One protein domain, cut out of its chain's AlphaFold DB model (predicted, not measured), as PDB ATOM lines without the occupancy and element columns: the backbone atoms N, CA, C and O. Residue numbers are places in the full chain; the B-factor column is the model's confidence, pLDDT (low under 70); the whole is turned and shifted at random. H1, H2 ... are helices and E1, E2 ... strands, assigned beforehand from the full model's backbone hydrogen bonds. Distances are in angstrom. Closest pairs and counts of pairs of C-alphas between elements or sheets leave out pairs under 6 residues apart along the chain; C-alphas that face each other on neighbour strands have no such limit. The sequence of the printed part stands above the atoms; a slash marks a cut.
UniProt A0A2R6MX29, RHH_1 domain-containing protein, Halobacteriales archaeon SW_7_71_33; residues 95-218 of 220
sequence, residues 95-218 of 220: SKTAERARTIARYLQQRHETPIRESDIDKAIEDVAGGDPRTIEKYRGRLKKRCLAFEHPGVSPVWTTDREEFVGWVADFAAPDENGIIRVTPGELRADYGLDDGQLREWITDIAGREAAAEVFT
ATOM      1  N   SER A  95     174.111  94.829 217.001       61.25
ATOM      2  CA  SER A  95     173.801  94.608 218.420       61.25
ATOM      3  C   SER A  95     172.337  94.207 218.633       61.25
ATOM      4  O   SER A  95     172.080  93.133 219.168       61.25
ATOM      5  N   LYS A  96     171.371  94.948 218.068       73.00
ATOM      6  CA  LYS A  96     169.937  94.592 218.138       73.00
ATOM      7  C   LYS A  96     169.626  93.236 217.493       73.00
ATOM      8  O   LYS A  96     168.810  92.472 217.997       73.00
ATOM      9  N   THR A  97     170.286  92.905 216.381       75.50
ATOM     10  CA  THR A  97     170.133  91.587 215.727       75.50
ATOM     11  C   THR A  97     170.768  90.469 216.567       75.50
ATOM     12  O   THR A  97     170.282  89.341 216.573       75.50
ATOM     13  N   ALA A  98     171.866  90.754 217.275       80.00
ATOM     14  CA  ALA A  98     172.504  89.815 218.197       80.00
ATOM     15  C   ALA A  98     171.646  89.534 219.423       80.00
ATOM     16  O   ALA A  98     171.457  88.380 219.794       80.00
ATOM     17  N   GLU A  99     171.103  90.591 220.008       82.94
ATOM     18  CA  GLU A  99     170.205  90.523 221.147       82.94
ATOM     19  C   GLU A  99     168.938  89.740 220.807       82.94
ATOM     20  O   GLU A  99     168.590  88.808 221.525       82.94
ATOM     21  N   ARG A 100     168.322  90.010 219.648       84.69
ATOM     22  CA  ARG A 100     167.171  89.235 219.161       84.69
ATOM     23  C   ARG A 100     167.486  87.754 218.982       84.69
ATOM     24  O   ARG A 100     166.712  86.932 219.447       84.69
ATOM     25  N   ALA A 101     168.635  87.400 218.400       86.25
ATOM     26  CA  ALA A 101     169.039  85.997 218.269       86.25
ATOM     27  C   ALA A 101     169.207  85.302 219.634       86.25
ATOM     28  O   ALA A 101     168.779  84.165 219.800       86.25
ATOM     29  N   ARG A 102     169.772  85.991 220.637       86.56
ATOM     30  CA  ARG A 102     169.864  85.465 222.012       86.56
ATOM     31  C   ARG A 102     168.501  85.353 222.690       86.56
ATOM     32  O   ARG A 102     168.287  84.453 223.491       86.56
ATOM     33  N   THR A 103     167.586  86.275 222.409       88.00
ATOM     34  CA  THR A 103     166.209  86.205 222.906       88.00
ATOM     35  C   THR A 103     165.461  85.028 222.292       88.00
ATOM     36  O   THR A 103     164.826  84.295 223.039       88.00
ATOM     37  N   ILE A 104     165.619  84.780 220.987       87.38
ATOM     38  CA  ILE A 104     165.074  83.590 220.313       87.38
ATOM     39  C   ILE A 104     165.642  82.315 220.949       87.38
ATOM     40  O   ILE A 104     164.881  81.444 221.342       87.38
ATOM     41  N   ALA A 105     166.962  82.231 221.142       86.75
ATOM     42  CA  ALA A 105     167.588  81.063 221.769       86.75
ATOM     43  C   ALA A 105     167.069  80.800 223.195       86.75
ATOM     44  O   ALA A 105     166.731  79.670 223.530       86.75
ATOM     45  N   ARG A 106     166.932  81.848 224.021       86.44
ATOM     46  CA  ARG A 106     166.339  81.723 225.366       86.44
ATOM     47  C   ARG A 106     164.881  81.278 225.318       86.44
ATOM     48  O   ARG A 106     164.472  80.478 226.147       86.44
ATOM     49  N   TYR A 107     164.107  81.800 224.370       87.25
ATOM     50  CA  TYR A 107     162.718  81.398 224.180       87.25
ATOM     51  C   TYR A 107     162.612  79.910 223.828       87.25
ATOM     52  O   TYR A 107     161.797  79.202 224.414       87.25
ATOM     53  N   LEU A 108     163.489  79.427 222.944       87.12
ATOM     54  CA  LEU A 108     163.569  78.016 222.572       87.12
ATOM     55  C   LEU A 108     163.917  77.128 223.773       87.12
ATOM     56  O   LEU A 108     163.176  76.196 224.063       87.12
ATOM     57  N   GLN A 109     164.959  77.482 224.528       85.75
ATOM     58  CA  GLN A 109     165.401  76.733 225.714       85.75
ATOM     59  C   GLN A 109     164.355  76.674 226.837       85.75
ATOM     60  O   GLN A 109     164.315  75.715 227.596       85.75
ATOM     61  N   GLN A 110     163.530  77.714 226.988       83.69
ATOM     62  CA  GLN A 110     162.530  77.773 228.059       83.69
ATOM     63  C   GLN A 110     161.236  77.033 227.723       83.69
ATOM     64  O   GLN A 110     160.493  76.670 228.633       83.69
ATOM     65  N   ARG A 111     160.918  76.889 226.433       77.38
ATOM     66  CA  ARG A 111     159.575  76.507 225.983       77.38
ATOM     67  C   ARG A 111     159.526  75.168 225.257       77.38
ATOM     68  O   ARG A 111     158.441  74.606 225.134       77.38
ATOM     69  N   HIS A 112     160.668  74.672 224.794       77.12
ATOM     70  CA  HIS A 112     160.755  73.431 224.040       77.12
ATOM     71  C   HIS A 112     161.703  72.454 224.726       77.12
ATOM     72  O   HIS A 112     162.814  72.811 225.109       77.12
ATOM     73  N   GLU A 113     161.246  71.212 224.857       73.44
ATOM     74  CA  GLU A 113     162.123  70.077 225.122       73.44
ATOM     75  C   GLU A 113     162.878  69.735 223.833       73.44
ATOM     76  O   GLU A 113     162.355  69.911 222.726       73.44
ATOM     77  N   THR A 114     164.121  69.289 223.969       76.19
ATOM     78  CA  THR A 114     164.910  68.816 222.837       76.19
ATOM     79  C   THR A 114     164.506  67.377 222.488       76.19
ATOM     80  O   THR A 114     164.217  66.586 223.390       76.19
ATOM     81  N   PRO A 115     164.433  67.013 221.194       81.25
ATOM     82  CA  PRO A 115     164.745  67.825 220.019       81.25
ATOM     83  C   PRO A 115     163.584  68.725 219.531       81.25
ATOM     84  O   PRO A 115     162.406  68.370 219.572       81.25
ATOM     85  N   ILE A 116     163.937  69.897 218.999       86.88
ATOM     86  CA  ILE A 116     163.033  70.963 218.546       86.88
ATOM     87  C   ILE A 116     162.714  70.791 217.055       86.88
ATOM     88  O   ILE A 116     163.604  70.580 216.234       86.88
ATOM     89  N   ARG A 117     161.444  70.929 216.664       88.38
ATOM     90  CA  ARG A 117     161.053  70.917 215.243       88.38
ATOM     91  C   ARG A 117     161.382  72.252 214.577       88.38
ATOM     92  O   ARG A 117     161.166  73.307 215.166       88.38
ATOM     93  N   GLU A 118     161.788  72.227 213.312       88.75
ATOM     94  CA  GLU A 118     162.065  73.439 212.519       88.75
ATOM     95  C   GLU A 118     160.881  74.418 212.491       88.75
ATOM     96  O   GLU A 118     161.067  75.625 212.595       88.75
ATOM     97  N   SER A 119     159.647  73.910 212.441       88.50
ATOM     98  CA  SER A 119     158.451  74.761 212.473       88.50
ATOM     99  C   SER A 119     158.298  75.538 213.781       88.50
ATOM    100  O   SER A 119     157.677  76.598 213.792       88.50
ATOM    101  N   ASP A 120     158.860  75.041 214.881       88.88
ATOM    102  CA  ASP A 120     158.865  75.739 216.163       88.88
ATOM    103  C   ASP A 120     160.042  76.725 216.261       88.88
ATOM    104  O   ASP A 120     159.888  77.794 216.856       88.88
ATOM    105  N   ILE A 121     161.165  76.446 215.586       89.19
ATOM    106  CA  ILE A 121     162.236  77.431 215.356       89.19
ATOM    107  C   ILE A 121     161.694  78.632 214.574       89.19
ATOM    108  O   ILE A 121     161.905  79.777 214.975       89.19
ATOM    109  N   ASP A 122     160.960  78.385 213.490       91.94
ATOM    110  CA  ASP A 122     160.398  79.446 212.655       91.94
ATOM    111  C   ASP A 122     159.402  80.308 213.407       91.94
ATOM    112  O   ASP A 122     159.504  81.532 213.350       91.94
ATOM    113  N   LYS A 123     158.495  79.686 214.170       89.62
ATOM    114  CA  LYS A 123     157.558  80.416 215.032       89.62
ATOM    115  C   LYS A 123     158.289  81.259 216.069       89.62
ATOM    116  O   LYS A 123     157.959  82.423 216.247       89.62
ATOM    117  N   ALA A 124     159.320  80.714 216.717       89.44
ATOM    118  CA  ALA A 124     160.115  81.471 217.682       89.44
ATOM    119  C   ALA A 124     160.810  82.683 217.037       89.44
ATOM    120  O   ALA A 124     160.933  83.744 217.655       89.44
ATOM    121  N   ILE A 125     161.266  82.549 215.788       89.94
ATOM    122  CA  ILE A 125     161.836  83.664 215.029       89.94
ATOM    123  C   ILE A 125     160.748  84.670 214.639       89.94
ATOM    124  O   ILE A 125     160.964  85.875 214.789       89.94
ATOM    125  N   GLU A 126     159.597  84.201 214.167       90.12
ATOM    126  CA  GLU A 126     158.450  85.030 213.800       90.12
ATOM    127  C   GLU A 126     157.976  85.878 214.989       90.12
ATOM    128  O   GLU A 126     157.856  87.098 214.851       90.12
ATOM    129  N   ASP A 127     157.846  85.268 216.168       87.38
ATOM    130  CA  ASP A 127     157.412  85.912 217.412       87.38
ATOM    131  C   ASP A 127     158.358  87.045 217.859       87.38
ATOM    132  O   ASP A 127     157.920  88.065 218.397       87.38
ATOM    133  N   VAL A 128     159.672  86.892 217.650       84.88
ATOM    134  CA  VAL A 128     160.684  87.835 218.170       84.88
ATOM    135  C   VAL A 128     161.162  88.845 217.122       84.88
ATOM    136  O   VAL A 128     161.526  89.979 217.457       84.88
ATOM    137  N   ALA A 129     161.234  88.444 215.856       81.38
ATOM    138  CA  ALA A 129     161.864  89.213 214.787       81.38
ATOM    139  C   ALA A 129     160.941  89.535 213.600       81.38
ATOM    140  O   ALA A 129     161.289  90.440 212.833       81.38
ATOM    141  N   GLY A 130     159.793  88.861 213.483       83.06
ATOM    142  CA  GLY A 130     158.799  89.030 212.419       83.06
ATOM    143  C   GLY A 130     158.800  87.896 211.383       83.06
ATOM    144  O   GLY A 130     159.839  87.307 211.099       83.06
ATOM    145  N   GLY A 131     157.628  87.624 210.796       84.38
ATOM    146  CA  GLY A 131     157.356  86.466 209.924       84.38
ATOM    147  C   GLY A 131     157.707  86.611 208.437       84.38
ATOM    148  O   GLY A 131     157.251  85.821 207.619       84.38
ATOM    149  N   ASP A 132     158.494  87.618 208.045       88.06
ATOM    150  CA  ASP A 132     158.996  87.704 206.663       88.06
ATOM    151  C   ASP A 132     159.960  86.526 206.397       88.06
ATOM    152  O   ASP A 132     160.941  86.397 207.140       88.06
ATOM    153  N   PRO A 133     159.763  85.701 205.345       88.19
ATOM    154  CA  PRO A 133     160.645  84.575 205.027       88.19
ATOM    155  C   PRO A 133     162.131  84.946 204.977       88.19
ATOM    156  O   PRO A 133     162.991  84.201 205.448       88.19
ATOM    157  N   ARG A 134     162.457  86.150 204.485       86.75
ATOM    158  CA  ARG A 134     163.842  86.642 204.465       86.75
ATOM    159  C   ARG A 134     164.395  86.881 205.872       86.75
ATOM    160  O   ARG A 134     165.601  86.759 206.102       86.75
ATOM    161  N   THR A 135     163.535  87.276 206.801       85.25
ATOM    162  CA  THR A 135     163.883  87.471 208.208       85.25
ATOM    163  C   THR A 135     164.101  86.128 208.891       85.25
ATOM    164  O   THR A 135     165.118  85.982 209.568       85.25
ATOM    165  N   ILE A 136     163.236  85.145 208.638       89.44
ATOM    166  CA  ILE A 136     163.377  83.780 209.162       89.44
ATOM    167  C   ILE A 136     164.728  83.185 208.758       89.44
ATOM    168  O   ILE A 136     165.550  82.876 209.623       89.44
ATOM    169  N   GLU A 137     165.027  83.175 207.458       88.75
ATOM    170  CA  GLU A 137     166.288  82.653 206.921       88.75
ATOM    171  C   GLU A 137     167.509  83.365 207.522       88.75
ATOM    172  O   GLU A 137     168.482  82.758 207.982       88.75
ATOM    173  N   LYS A 138     167.432  84.698 207.616       88.00
ATOM    174  CA  LYS A 138     168.494  85.502 208.223       88.00
ATOM    175  C   LYS A 138     168.746  85.113 209.680       88.00
ATOM    176  O   LYS A 138     169.906  85.116 210.094       88.00
ATOM    177  N   TYR A 139     167.710  84.866 210.480       90.12
ATOM    178  CA  TYR A 139     167.883  84.526 211.893       90.12
ATOM    179  C   TYR A 139     168.279  83.065 212.105       90.12
ATOM    180  O   TYR A 139     169.133  82.840 212.961       90.12
ATOM    181  N   ARG A 140     167.816  82.116 211.278       89.50
ATOM    182  CA  ARG A 140     168.330  80.732 211.269       89.50
ATOM    183  C   ARG A 140     169.844  80.701 211.078       89.50
ATOM    184  O   ARG A 140     170.574  80.218 211.943       89.50
ATOM    185  N   GLY A 141     170.342  81.356 210.026       88.44
ATOM    186  CA  GLY A 141     171.784  81.451 209.784       88.44
ATOM    187  C   GLY A 141     172.549  82.169 210.906       88.44
ATOM    188  O   GLY A 141     173.737  81.934 211.109       88.44
ATOM    189  N   ARG A 142     171.895  83.052 211.674       88.31
ATOM    190  CA  ARG A 142     172.514  83.721 212.835       88.31
ATOM    191  C   ARG A 142     172.521  82.868 214.095       88.31
ATOM    192  O   ARG A 142     173.410  83.088 214.915       88.31
ATOM    193  N   LEU A 143     171.556  81.969 214.265       89.25
ATOM    194  CA  LEU A 143     171.544  80.995 215.354       89.25
ATOM    195  C   LEU A 143     172.674  79.979 215.156       89.25
ATOM    196  O   LEU A 143     173.471  79.803 216.079       89.25
ATOM    197  N   LYS A 144     172.825  79.455 213.930       88.94
ATOM    198  CA  LYS A 144     173.932  78.566 213.537       88.94
ATOM    199  C   LYS A 144     175.301  79.218 213.736       88.94
ATOM    200  O   LYS A 144     176.078  78.783 214.576       88.94
ATOM    201  N   LYS A 145     175.555  80.375 213.107       86.69
ATOM    202  CA  LYS A 145     176.842  81.105 213.211       86.69
ATOM    203  C   LYS A 145     177.250  81.524 214.623       86.69
ATOM    204  O   LYS A 145     178.359  82.005 214.825       86.69
ATOM    205  N   ARG A 146     176.326  81.480 215.584       86.12
ATOM    206  CA  ARG A 146     176.598  81.802 216.990       86.12
ATOM    207  C   ARG A 146     176.547  80.586 217.901       86.12
ATOM    208  O   ARG A 146     176.660  80.775 219.107       86.12
ATOM    209  N   CYS A 147     176.372  79.390 217.343       87.31
ATOM    210  CA  CYS A 147     176.250  78.147 218.096       87.31
ATOM    211  C   CYS A 147     175.158  78.233 219.180       87.31
ATOM    212  O   CYS A 147     175.372  77.825 220.318       87.31
ATOM    213  N   LEU A 148     174.020  78.860 218.845       88.38
ATOM    214  CA  LEU A 148     172.870  79.032 219.746       88.38
ATOM    215  C   LEU A 148     171.772  77.990 219.513       88.38
ATOM    216  O   LEU A 148     170.987  77.719 220.415       88.38
ATOM    217  N   ALA A 149     171.693  77.467 218.293       89.69
ATOM    218  CA  ALA A 149     170.860  76.339 217.923       89.69
ATOM    219  C   ALA A 149     171.566  75.590 216.793       89.69
ATOM    220  O   ALA A 149     172.233  76.213 215.957       89.69
ATOM    221  N   PHE A 150     171.407  74.277 216.790       88.75
ATOM    222  CA  PHE A 150     172.083  73.354 215.906       88.75
ATOM    223  C   PHE A 150     171.048  72.563 215.121       88.75
ATOM    224  O   PHE A 150     170.154  71.949 215.696       88.75
ATOM    225  N   GLU A 151     171.151  72.613 213.803       89.06
ATOM    226  CA  GLU A 151     170.370  71.768 212.911       89.06
ATOM    227  C   GLU A 151     170.978  70.368 212.869       89.06
ATOM    228  O   GLU A 151     172.204  70.212 212.855       89.06
ATOM    229  N   HIS A 152     170.116  69.356 212.835       83.75
ATOM    230  CA  HIS A 152     170.553  67.981 212.733       83.75
ATOM    231  C   HIS A 152     171.304  67.749 211.406       83.75
ATOM    232  O   HIS A 152     170.759  68.036 210.340       83.75
ATOM    233  N   PRO A 153     172.500  67.128 211.431       75.69
ATOM    234  CA  PRO A 153     173.360  66.916 210.256       75.69
ATOM    235  C   PRO A 153     172.776  66.077 209.100       75.69
ATOM    236  O   PRO A 153     173.406  65.946 208.059       75.69
ATOM    237  N   GLY A 154     171.589  65.492 209.243       68.19
ATOM    238  CA  GLY A 154     171.070  64.557 208.239       68.19
ATOM    239  C   GLY A 154     169.604  64.171 208.395       68.19
ATOM    240  O   GLY A 154     169.032  63.594 207.473       68.19
ATOM    241  N   VAL A 155     168.965  64.540 209.510       66.44
ATOM    242  CA  VAL A 155     167.514  64.437 209.700       66.44
ATOM    243  C   VAL A 155     166.909  65.843 209.745       66.44
ATOM    244  O   VAL A 155     166.685  66.424 210.804       66.44
ATOM    245  N   SER A 156     166.618  66.407 208.572       66.25
ATOM    246  CA  SER A 156     165.728  67.573 208.472       66.25
ATOM    247  C   SER A 156     164.280  67.101 208.705       66.25
ATOM    248  O   SER A 156     163.908  66.063 208.147       66.25
ATOM    249  N   PRO A 157     163.447  67.773 209.531       77.12
ATOM    250  CA  PRO A 157     163.570  69.149 210.018       77.12
ATOM    251  C   PRO A 157     163.752  69.244 211.553       77.12
ATOM    252  O   PRO A 157     162.882  69.764 212.265       77.12
ATOM    253  N   VAL A 158     164.849  68.697 212.090       87.88
ATOM    254  CA  VAL A 158     165.095  68.615 213.543       87.88
ATOM    255  C   VAL A 158     166.274  69.491 213.973       87.88
ATOM    256  O   VAL A 158     167.290  69.570 213.289       87.88
ATOM    257  N   TRP A 159     166.118  70.172 215.105       91.38
ATOM    258  CA  TRP A 159     167.080  71.103 215.688       91.38
ATOM    259  C   TRP A 159     167.267  70.815 217.181       91.38
ATOM    260  O   TRP A 159     166.382  70.275 217.836       91.38
ATOM    261  N   THR A 160     168.389  71.229 217.757       88.56
ATOM    262  CA  THR A 160     168.610  71.229 219.210       88.56
ATOM    263  C   THR A 160     169.272  72.530 219.654       88.56
ATOM    264  O   THR A 160     169.926  73.218 218.871       88.56
ATOM    265  N   THR A 161     169.085  72.908 220.914       89.06
ATOM    266  CA  THR A 161     169.883  73.962 221.564       89.06
ATOM    267  C   THR A 161     170.995  73.389 222.436       89.06
ATOM    268  O   THR A 161     171.795  74.159 222.969       89.06
ATOM    269  N   ASP A 162     171.029  72.066 222.603       86.75
ATOM    270  CA  ASP A 162     172.040  71.363 223.376       86.75
ATOM    271  C   ASP A 162     173.240  71.015 222.489       86.75
ATOM    272  O   ASP A 162     173.116  70.429 221.413       86.75
ATOM    273  N   ARG A 163     174.426  71.414 222.946       85.38
ATOM    274  CA  ARG A 163     175.674  71.118 222.248       85.38
ATOM    275  C   ARG A 163     176.033  69.640 222.359       85.38
ATOM    276  O   ARG A 163     176.574  69.107 221.399       85.38
ATOM    277  N   GLU A 164     175.776  69.004 223.499       83.44
ATOM    278  CA  GLU A 164     176.139  67.601 223.719       83.44
ATOM    279  C   GLU A 164     175.342  66.693 222.786       83.44
ATOM    280  O   GLU A 164     175.918  65.870 222.075       83.44
ATOM    281  N   GLU A 165     174.035  66.934 222.695       84.94
ATOM    282  CA  GLU A 165     173.150  66.244 221.757       84.94
ATOM    283  C   GLU A 165     173.588  66.456 220.300       84.94
ATOM    284  O   GLU A 165     173.685  65.499 219.533       84.94
ATOM    285  N   PHE A 166     173.931  67.693 219.923       85.94
ATOM    286  CA  PHE A 166     174.435  67.986 218.582       85.94
ATOM    287  C   PHE A 166     175.748  67.255 218.269       85.94
ATOM    288  O   PHE A 166     175.907  66.725 217.172       85.94
ATOM    289  N   VAL A 167     176.689  67.212 219.215       82.38
ATOM    290  CA  VAL A 167     177.958  66.495 219.040       82.38
ATOM    291  C   VAL A 167     177.727  64.991 218.923       82.38
ATOM    292  O   VAL A 167     178.374  64.360 218.089       82.38
ATOM    293  N   GLY A 168     176.768  64.440 219.672       80.69
ATOM    294  CA  GLY A 168     176.299  63.067 219.486       80.69
ATOM    295  C   GLY A 168     175.822  62.820 218.055       80.69
ATOM    296  O   GLY A 168     176.323  61.919 217.391       80.69
ATOM    297  N   TRP A 169     174.952  63.687 217.521       84.06
ATOM    298  CA  TRP A 169     174.489  63.564 216.133       84.06
ATOM    299  C   TRP A 169     175.619  63.652 215.111       84.06
ATOM    300  O   TRP A 169     175.592  62.942 214.111       84.06
ATOM    301  N   VAL A 170     176.594  64.539 215.328       80.81
ATOM    302  CA  VAL A 170     177.751  64.676 214.435       80.81
ATOM    303  C   VAL A 170     178.620  63.423 214.482       80.81
ATOM    304  O   VAL A 170     179.016  62.952 213.423       80.81
ATOM    305  N   ALA A 171     178.883  62.864 215.664       74.75
ATOM    306  CA  ALA A 171     179.630  61.615 215.795       74.75
ATOM    307  C   ALA A 171     178.904  60.455 215.090       74.75
ATOM    308  O   ALA A 171     179.510  59.760 214.278       74.75
ATOM    309  N   ASP A 172     177.591  60.328 215.303       74.38
ATOM    310  CA  ASP A 172     176.764  59.285 214.687       74.38
ATOM    311  C   ASP A 172     176.697  59.403 213.152       74.38
ATOM    312  O   ASP A 172     176.640  58.392 212.454       74.38
ATOM    313  N   PHE A 173     176.697  60.625 212.603       70.31
ATOM    314  CA  PHE A 173     176.605  60.868 211.151       70.31
ATOM    315  C   PHE A 173     177.948  60.955 210.425       70.31
ATOM    316  O   PHE A 173     177.984  60.863 209.192       70.31
ATOM    317  N   ALA A 174     179.033  61.176 211.160       64.69
ATOM    318  CA  ALA A 174     180.381  61.161 210.614       64.69
ATOM    319  C   ALA A 174     180.979  59.747 210.591       64.69
ATOM    320  O   ALA A 174     181.887  59.495 209.800       64.69
ATOM    321  N   ALA A 175     180.446  58.822 211.396       61.22
ATOM    322  CA  ALA A 175     180.752  57.408 211.264       61.22
ATOM    323  C   ALA A 175     180.334  56.910 209.863       61.22
ATOM    324  O   ALA A 175     179.207  57.175 209.424       61.22
ATOM    325  N   PRO A 176     181.215  56.203 209.130       58.09
ATOM    326  CA  PRO A 176     180.864  55.641 207.835       58.09
ATOM    327  C   PRO A 176     179.683  54.682 207.991       58.09
ATOM    328  O   PRO A 176     179.701  53.789 208.842       58.09
ATOM    329  N   ASP A 177     178.654  54.856 207.162       59.03
ATOM    330  CA  ASP A 177     177.552  53.898 207.112       59.03
ATOM    331  C   ASP A 177     178.025  52.527 206.584       59.03
ATOM    332  O   ASP A 177     179.183  52.337 206.208       59.03
ATOM    333  N   GLU A 178     177.124  51.546 206.518       54.44
ATOM    334  CA  GLU A 178     177.404  50.204 205.974       54.44
ATOM    335  C   GLU A 178     177.998  50.203 204.544       54.44
ATOM    336  O   GLU A 178     178.534  49.186 204.103       54.44
ATOM    337  N   ASN A 179     177.953  51.342 203.840       52.09
ATOM    338  CA  ASN A 179     178.504  51.552 202.503       52.09
ATOM    339  C   ASN A 179     179.759  52.450 202.483       52.09
ATOM    340  O   ASN A 179     180.259  52.762 201.401       52.09
ATOM    341  N   GLY A 180     180.286  52.865 203.640       52.75
ATOM    342  CA  GLY A 180     181.481  53.705 203.741       52.75
ATOM    343  C   GLY A 180     181.256  55.183 203.408       52.75
ATOM    344  O   GLY A 180     182.225  55.893 203.140       52.75
ATOM    345  N   ILE A 181     180.006  55.658 203.373       49.56
ATOM    346  CA  ILE A 181     179.688  57.041 202.998       49.56
ATOM    347  C   ILE A 181     179.679  57.921 204.250       49.56
ATOM    348  O   ILE A 181     178.823  57.765 205.119       49.56
ATOM    349  N   ILE A 182     180.599  58.887 204.305       56.25
ATOM    350  CA  ILE A 182     180.580  59.974 205.292       56.25
ATOM    351  C   ILE A 182     179.531  60.991 204.841       56.25
ATOM    352  O   ILE A 182     179.618  61.532 203.737       56.25
ATOM    353  N   ARG A 183     178.510  61.227 205.671       56.22
ATOM    354  CA  ARG A 183     177.332  62.023 205.278       56.22
ATOM    355  C   ARG A 183     177.416  63.494 205.663       56.22
ATOM    356  O   ARG A 183     176.664  64.285 205.107       56.22
ATOM    357  N   VAL A 184     178.330  63.855 206.562       64.62
ATOM    358  CA  VAL A 184     178.627  65.247 206.909       64.62
ATOM    359  C   VAL A 184     180.120  65.467 206.921       64.62
ATOM    360  O   VAL A 184     180.863  64.764 207.603       64.62
ATOM    361  N   THR A 185     180.551  66.475 206.172       64.81
ATOM    362  CA  THR A 185     181.958  66.860 206.144       64.81
ATOM    363  C   THR A 185     182.233  67.961 207.172       64.81
ATOM    364  O   THR A 185     181.425  68.884 207.327       64.81
ATOM    365  N   PRO A 186     183.405  67.958 207.836       64.81
ATOM    366  CA  PRO A 186     183.826  69.068 208.698       64.81
ATOM    367  C   PRO A 186     183.753  70.444 208.004       64.81
ATOM    368  O   PRO A 186     183.482  71.463 208.643       64.81
ATOM    369  N   GLY A 187     183.909  70.477 206.673       65.00
ATOM    370  CA  GLY A 187     183.778  71.686 205.856       65.00
ATOM    371  C   GLY A 187     182.375  72.309 205.853       65.00
ATOM    372  O   GLY A 187     182.257  73.537 205.872       65.00
ATOM    373  N   GLU A 188     181.316  71.500 205.882       68.50
ATOM    374  CA  GLU A 188     179.928  71.983 205.951       68.50
ATOM    375  C   GLU A 188     179.620  72.569 207.332       68.50
ATOM    376  O   GLU A 188     179.064  73.665 207.443       68.50
ATOM    377  N   LEU A 189     180.096  71.912 208.394       72.06
ATOM    378  CA  LEU A 189     179.965  72.407 209.765       72.06
ATOM    379  C   LEU A 189     180.711  73.734 209.968       72.06
ATOM    380  O   LEU A 189     180.197  74.653 210.615       72.06
ATOM    381  N   ARG A 190     181.887  73.888 209.352       71.88
ATOM    382  CA  ARG A 190     182.649  75.143 209.354       71.88
ATOM    383  C   ARG A 190     181.882  76.292 208.703       71.88
ATOM    384  O   ARG A 190     181.880  77.406 209.234       71.88
ATOM    385  N   ALA A 191     181.254  76.049 207.554       74.00
ATOM    386  CA  ALA A 191     180.518  77.079 206.821       74.00
ATOM    387  C   ALA A 191     179.289  77.577 207.604       74.00
ATOM    388  O   ALA A 191     179.019  78.786 207.642       74.00
ATOM    389  N   ASP A 192     178.595  76.657 208.270       77.81
ATOM    390  CA  ASP A 192     177.343  76.935 208.968       77.81
ATOM    391  C   ASP A 192     177.548  77.527 210.367       77.81
ATOM    392  O   ASP A 192     176.893  78.514 210.730       77.81
ATOM    393  N   TYR A 193     178.483  76.973 211.142       80.75
ATOM    394  CA  TYR A 193     178.676  77.326 212.552       80.75
ATOM    395  C   TYR A 193     179.861  78.264 212.793       80.75
ATOM    396  O   TYR A 193     179.961  78.858 213.866       80.75
ATOM    397  N   GLY A 194     180.724  78.466 211.792       77.38
ATOM    398  CA  GLY A 194     181.920  79.302 211.926       77.38
ATOM    399  C   GLY A 194     182.974  78.712 212.864       77.38
ATOM    400  O   GLY A 194     183.812  79.460 213.361       77.38
ATOM    401  N   LEU A 195     182.903  77.402 213.116       76.69
ATOM    402  CA  LEU A 195     183.865  76.653 213.915       76.69
ATOM    403  C   LEU A 195     185.083  76.306 213.060       76.69
ATOM    404  O   LEU A 195     184.936  75.961 211.885       76.69
ATOM    405  N   ASP A 196     186.275  76.403 213.640       80.12
ATOM    406  CA  ASP A 196     187.471  75.814 213.039       80.12
ATOM    407  C   ASP A 196     187.626  74.331 213.423       80.12
ATOM    408  O   ASP A 196     186.985  73.835 214.354       80.12
ATOM    409  N   ASP A 197     188.476  73.614 212.683       70.50
ATOM    410  CA  ASP A 197     188.681  72.171 212.862       70.50
ATOM    411  C   ASP A 197     189.228  71.837 214.258       70.50
ATOM    412  O   ASP A 197     188.945  70.770 214.796       70.50
ATOM    413  N   GLY A 198     189.977  72.758 214.874       76.62
ATOM    414  CA  GLY A 198     190.486  72.601 216.233       76.62
ATOM    415  C   GLY A 198     189.364  72.651 217.265       76.62
ATOM    416  O   GLY A 198     189.277  71.766 218.112       76.62
ATOM    417  N   GLN A 199     188.474  73.637 217.155       78.50
ATOM    418  CA  GLN A 199     187.311  73.804 218.029       78.50
ATOM    419  C   GLN A 199     186.326  72.644 217.899       78.50
ATOM    420  O   GLN A 199     185.846  72.124 218.904       78.50
ATOM    421  N   LEU A 200     186.033  72.211 216.672       74.56
ATOM    422  CA  LEU A 200     185.133  71.083 216.444       74.56
ATOM    423  C   LEU A 200     185.740  69.777 216.980       74.56
ATOM    424  O   LEU A 200     185.049  68.994 217.632       74.56
ATOM    425  N   ARG A 201     187.046  69.564 216.773       75.94
ATOM    426  CA  ARG A 201     187.762  68.406 217.320       75.94
ATOM    427  C   ARG A 201     187.804  68.423 218.840       75.94
ATOM    428  O   ARG A 201     187.655  67.365 219.445       75.94
ATOM    429  N   GLU A 202     187.985  69.589 219.451       80.62
ATOM    430  CA  GLU A 202     187.904  69.764 220.902       80.62
ATOM    431  C   GLU A 202     186.515  69.378 221.416       80.62
ATOM    432  O   GLU A 202     186.425  68.550 222.316       80.62
ATOM    433  N   TRP A 203     185.440  69.878 220.796       80.50
ATOM    434  CA  TRP A 203     184.066  69.559 221.206       80.50
ATOM    435  C   TRP A 203     183.770  68.063 221.129       80.50
ATOM    436  O   TRP A 203     183.241  67.489 222.076       80.50
ATOM    437  N   ILE A 204     184.139  67.421 220.020       76.62
ATOM    438  CA  ILE A 204     183.920  65.983 219.840       76.62
ATOM    439  C   ILE A 204     184.786  65.183 220.817       76.62
ATOM    440  O   ILE A 204     184.307  64.228 221.417       76.62
ATOM    441  N   THR A 205     186.038  65.594 221.038       77.88
ATOM    442  CA  THR A 205     186.937  64.901 221.970       77.88
ATOM    443  C   THR A 205     186.448  64.986 223.414       77.88
ATOM    444  O   THR A 205     186.555  63.998 224.136       77.88
ATOM    445  N   ASP A 206     185.949  66.150 223.834       79.88
ATOM    446  CA  ASP A 206     185.483  66.401 225.201       79.88
ATOM    447  C   ASP A 206     184.179  65.648 225.508       79.88
ATOM    448  O   ASP A 206     184.026  65.087 226.588       79.88
ATOM    449  N   ILE A 207     183.269  65.574 224.530       78.00
ATOM    450  CA  ILE A 207     181.915  65.035 224.727       78.00
ATOM    451  C   ILE A 207     181.805  63.563 224.304       78.00
ATOM    452  O   ILE A 207     181.276  62.743 225.052       78.00
ATOM    453  N   ALA A 208     182.297  63.209 223.114       73.44
ATOM    454  CA  ALA A 208     182.172  61.867 222.531       73.44
ATOM    455  C   ALA A 208     183.464  61.031 222.634       73.44
ATOM    456  O   ALA A 208     183.459  59.830 222.372       73.44
ATOM    457  N   GLY A 209     184.576  61.644 223.045       76.81
ATOM    458  CA  GLY A 209     185.859  60.974 223.239       76.81
ATOM    459  C   GLY A 209     186.792  61.015 222.023       76.81
ATOM    460  O   GLY A 209     186.440  61.416 220.913       76.81
ATOM    461  N   ARG A 210     188.047  60.602 222.245       69.62
ATOM    462  CA  ARG A 210     189.130  60.690 221.244       69.62
ATOM    463  C   ARG A 210     188.944  59.776 220.032       69.62
ATOM    464  O   ARG A 210     189.457  60.111 218.971       69.62
ATOM    465  N   GLU A 211     188.266  58.643 220.196       68.38
ATOM    466  CA  GLU A 211     188.011  57.687 219.107       68.38
ATOM    467  C   GLU A 211     186.985  58.255 218.119       68.38
ATOM    468  O   GLU A 211     187.285  58.349 216.933       68.38
ATOM    469  N   ALA A 212     185.866  58.800 218.610       65.81
ATOM    470  CA  ALA A 212     184.889  59.514 217.784       65.81
ATOM    471  C   ALA A 212     185.515  60.717 217.053       65.81
ATOM    472  O   ALA A 212     185.265  60.957 215.874       65.81
ATOM    473  N   ALA A 213     186.405  61.454 217.727       65.38
ATOM    474  CA  ALA A 213     187.153  62.543 217.099       65.38
ATOM    475  C   ALA A 213     188.157  62.062 216.035       65.38
ATOM    476  O   ALA A 213     188.548  62.846 215.176       65.38
ATOM    477  N   ALA A 214     188.617  60.812 216.086       69.81
ATOM    478  CA  ALA A 214     189.453  60.245 215.034       69.81
ATOM    479  C   ALA A 214     188.612  59.831 213.819       69.81
ATOM    480  O   ALA A 214     189.050  60.067 212.702       69.81
ATOM    481  N   GLU A 215     187.408  59.296 214.036       68.56
ATOM    482  CA  GLU A 215     186.481  58.877 212.974       68.56
ATOM    483  C   GLU A 215     185.894  60.066 212.197       68.56
ATOM    484  O   GLU A 215     185.838  60.052 210.967       68.56
ATOM    485  N   VAL A 216     185.537  61.155 212.888       65.75
ATOM    486  CA  VAL A 216     184.999  62.364 212.234       65.75
ATOM    487  C   VAL A 216     186.052  63.081 211.379       65.75
ATOM    488  O   VAL A 216     185.723  63.732 210.388       65.75
ATOM    489  N   PHE A 217     187.326  62.972 211.763       68.62
ATOM    490  CA  PHE A 217     188.450  63.641 211.103       68.62
ATOM    491  C   PHE A 217     189.393  62.661 210.391       68.62
ATOM    492  O   PHE A 217     190.536  63.028 210.115       68.62
ATOM    493  N   THR A 218     188.958  61.426 210.113       64.88
ATOM    494  CA  THR A 218     189.768  60.483 209.327       64.88
ATOM    495  C   THR A 218     189.977  61.056 207.925       64.88
ATOM    496  O   THR A 218     189.005  61.410 207.263       64.88
TER     497      THR A 218
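AT A GLANCE: This is residues 95 to 218 of the 220 residues of the protein "RHH_1 domain-containing protein" of Halobacteriales archaeon SW_7_71_33 (UniProt A0A2R6MX29). Two lobes of crossed helices lie at the two ends of a somewhat elongated body: H1, H2 and H3 make one, H4, H6 and H7 the other, and in each lobe the three helices touch one another. Between the lobes lie the short strand E1 and residues 145 to 157, which hold no named element, while H5 reaches from the second lobe toward the end of H3. The printed part has 124 residues with seven named helices and one named strand, in the order H1 H2 H3 E1 H4 H5 H6 H7, and its class is mostly helix. It is compact, with a radius of gyration of the C-alphas of 15.0 A and spans of 42 by 28 by 25 A.

HOW THE PARTS SIT: H1, residues 95 to 111, is the longest helix. It touches H2, residues 118 to 129, at a steep tilt of 47 degrees, opposite ways; their closest C-alphas, of Ile 104 and Ala 124, are 6.0 A apart. With residues 101 to 105 alone H1 touches H3, residues 133 to 144, about perpendicular at 79 degrees, the closest C-alphas being those of Ala 101 and Leu 143, 6.3 A apart. H3 touches H2 with residues 135 to 139 alone, about perpendicular at 75 degrees; the closest C-alphas, of Ile 125 and Ile 136, are 6.1 A apart. H3 also only just touches H5, residues 186 to 193, with 3 pairs of C-alphas within 8 A, the closest those of Lys 144 and Tyr 193 at 5.0 A. E1, residues 158 to 160, pairs with no named strand, but residues 116 to 117 pair antiparallel with its residues 158 to 159, and residues 150 to 151 with its residues 159 to 160. H4, residues 163 to 174, touches H6, residues 197 to 207, where the C-alphas of Val 167 and Ile 204, the closest, are 6.0 A apart. H7, residues 210 to 216, touches H6 at a steep tilt of 50 degrees, opposite ways, with the closest C-alphas, of Thr 205 and Ala 213, 5.4 A apart. H4 touches H7 with residues 170 to 174 alone, the closest C-alphas being those of Ala 174 and Val 216, 5.0 A apart. H1 and H7 are apart. In H1 to H7 every O i to N i+4 pair is within hydrogen-bond range.

IN THESE COORDINATES: H1 begins at C-alpha 95, (173.801, 94.608, 218.420), and is 24.2 A long. H2 measures 15.9 A, H3 16.9 A, H4 16.0 A and H6 15.4 A from first to last C-alpha. H7 ends at C-alpha 216, (184.999, 62.364, 212.234).

THE WHOLE: The C-alphas of Lys 96 and Glu 178, the two farthest apart, are 46.6 A apart. The printed part has no cut; the links H3 to E1 and H4 to H5 are long. The mean pLDDT of the printed part is 78.7, and it is under 70 at residue 95 and residues 154 to 156, 174 to 188 and 210 to 218.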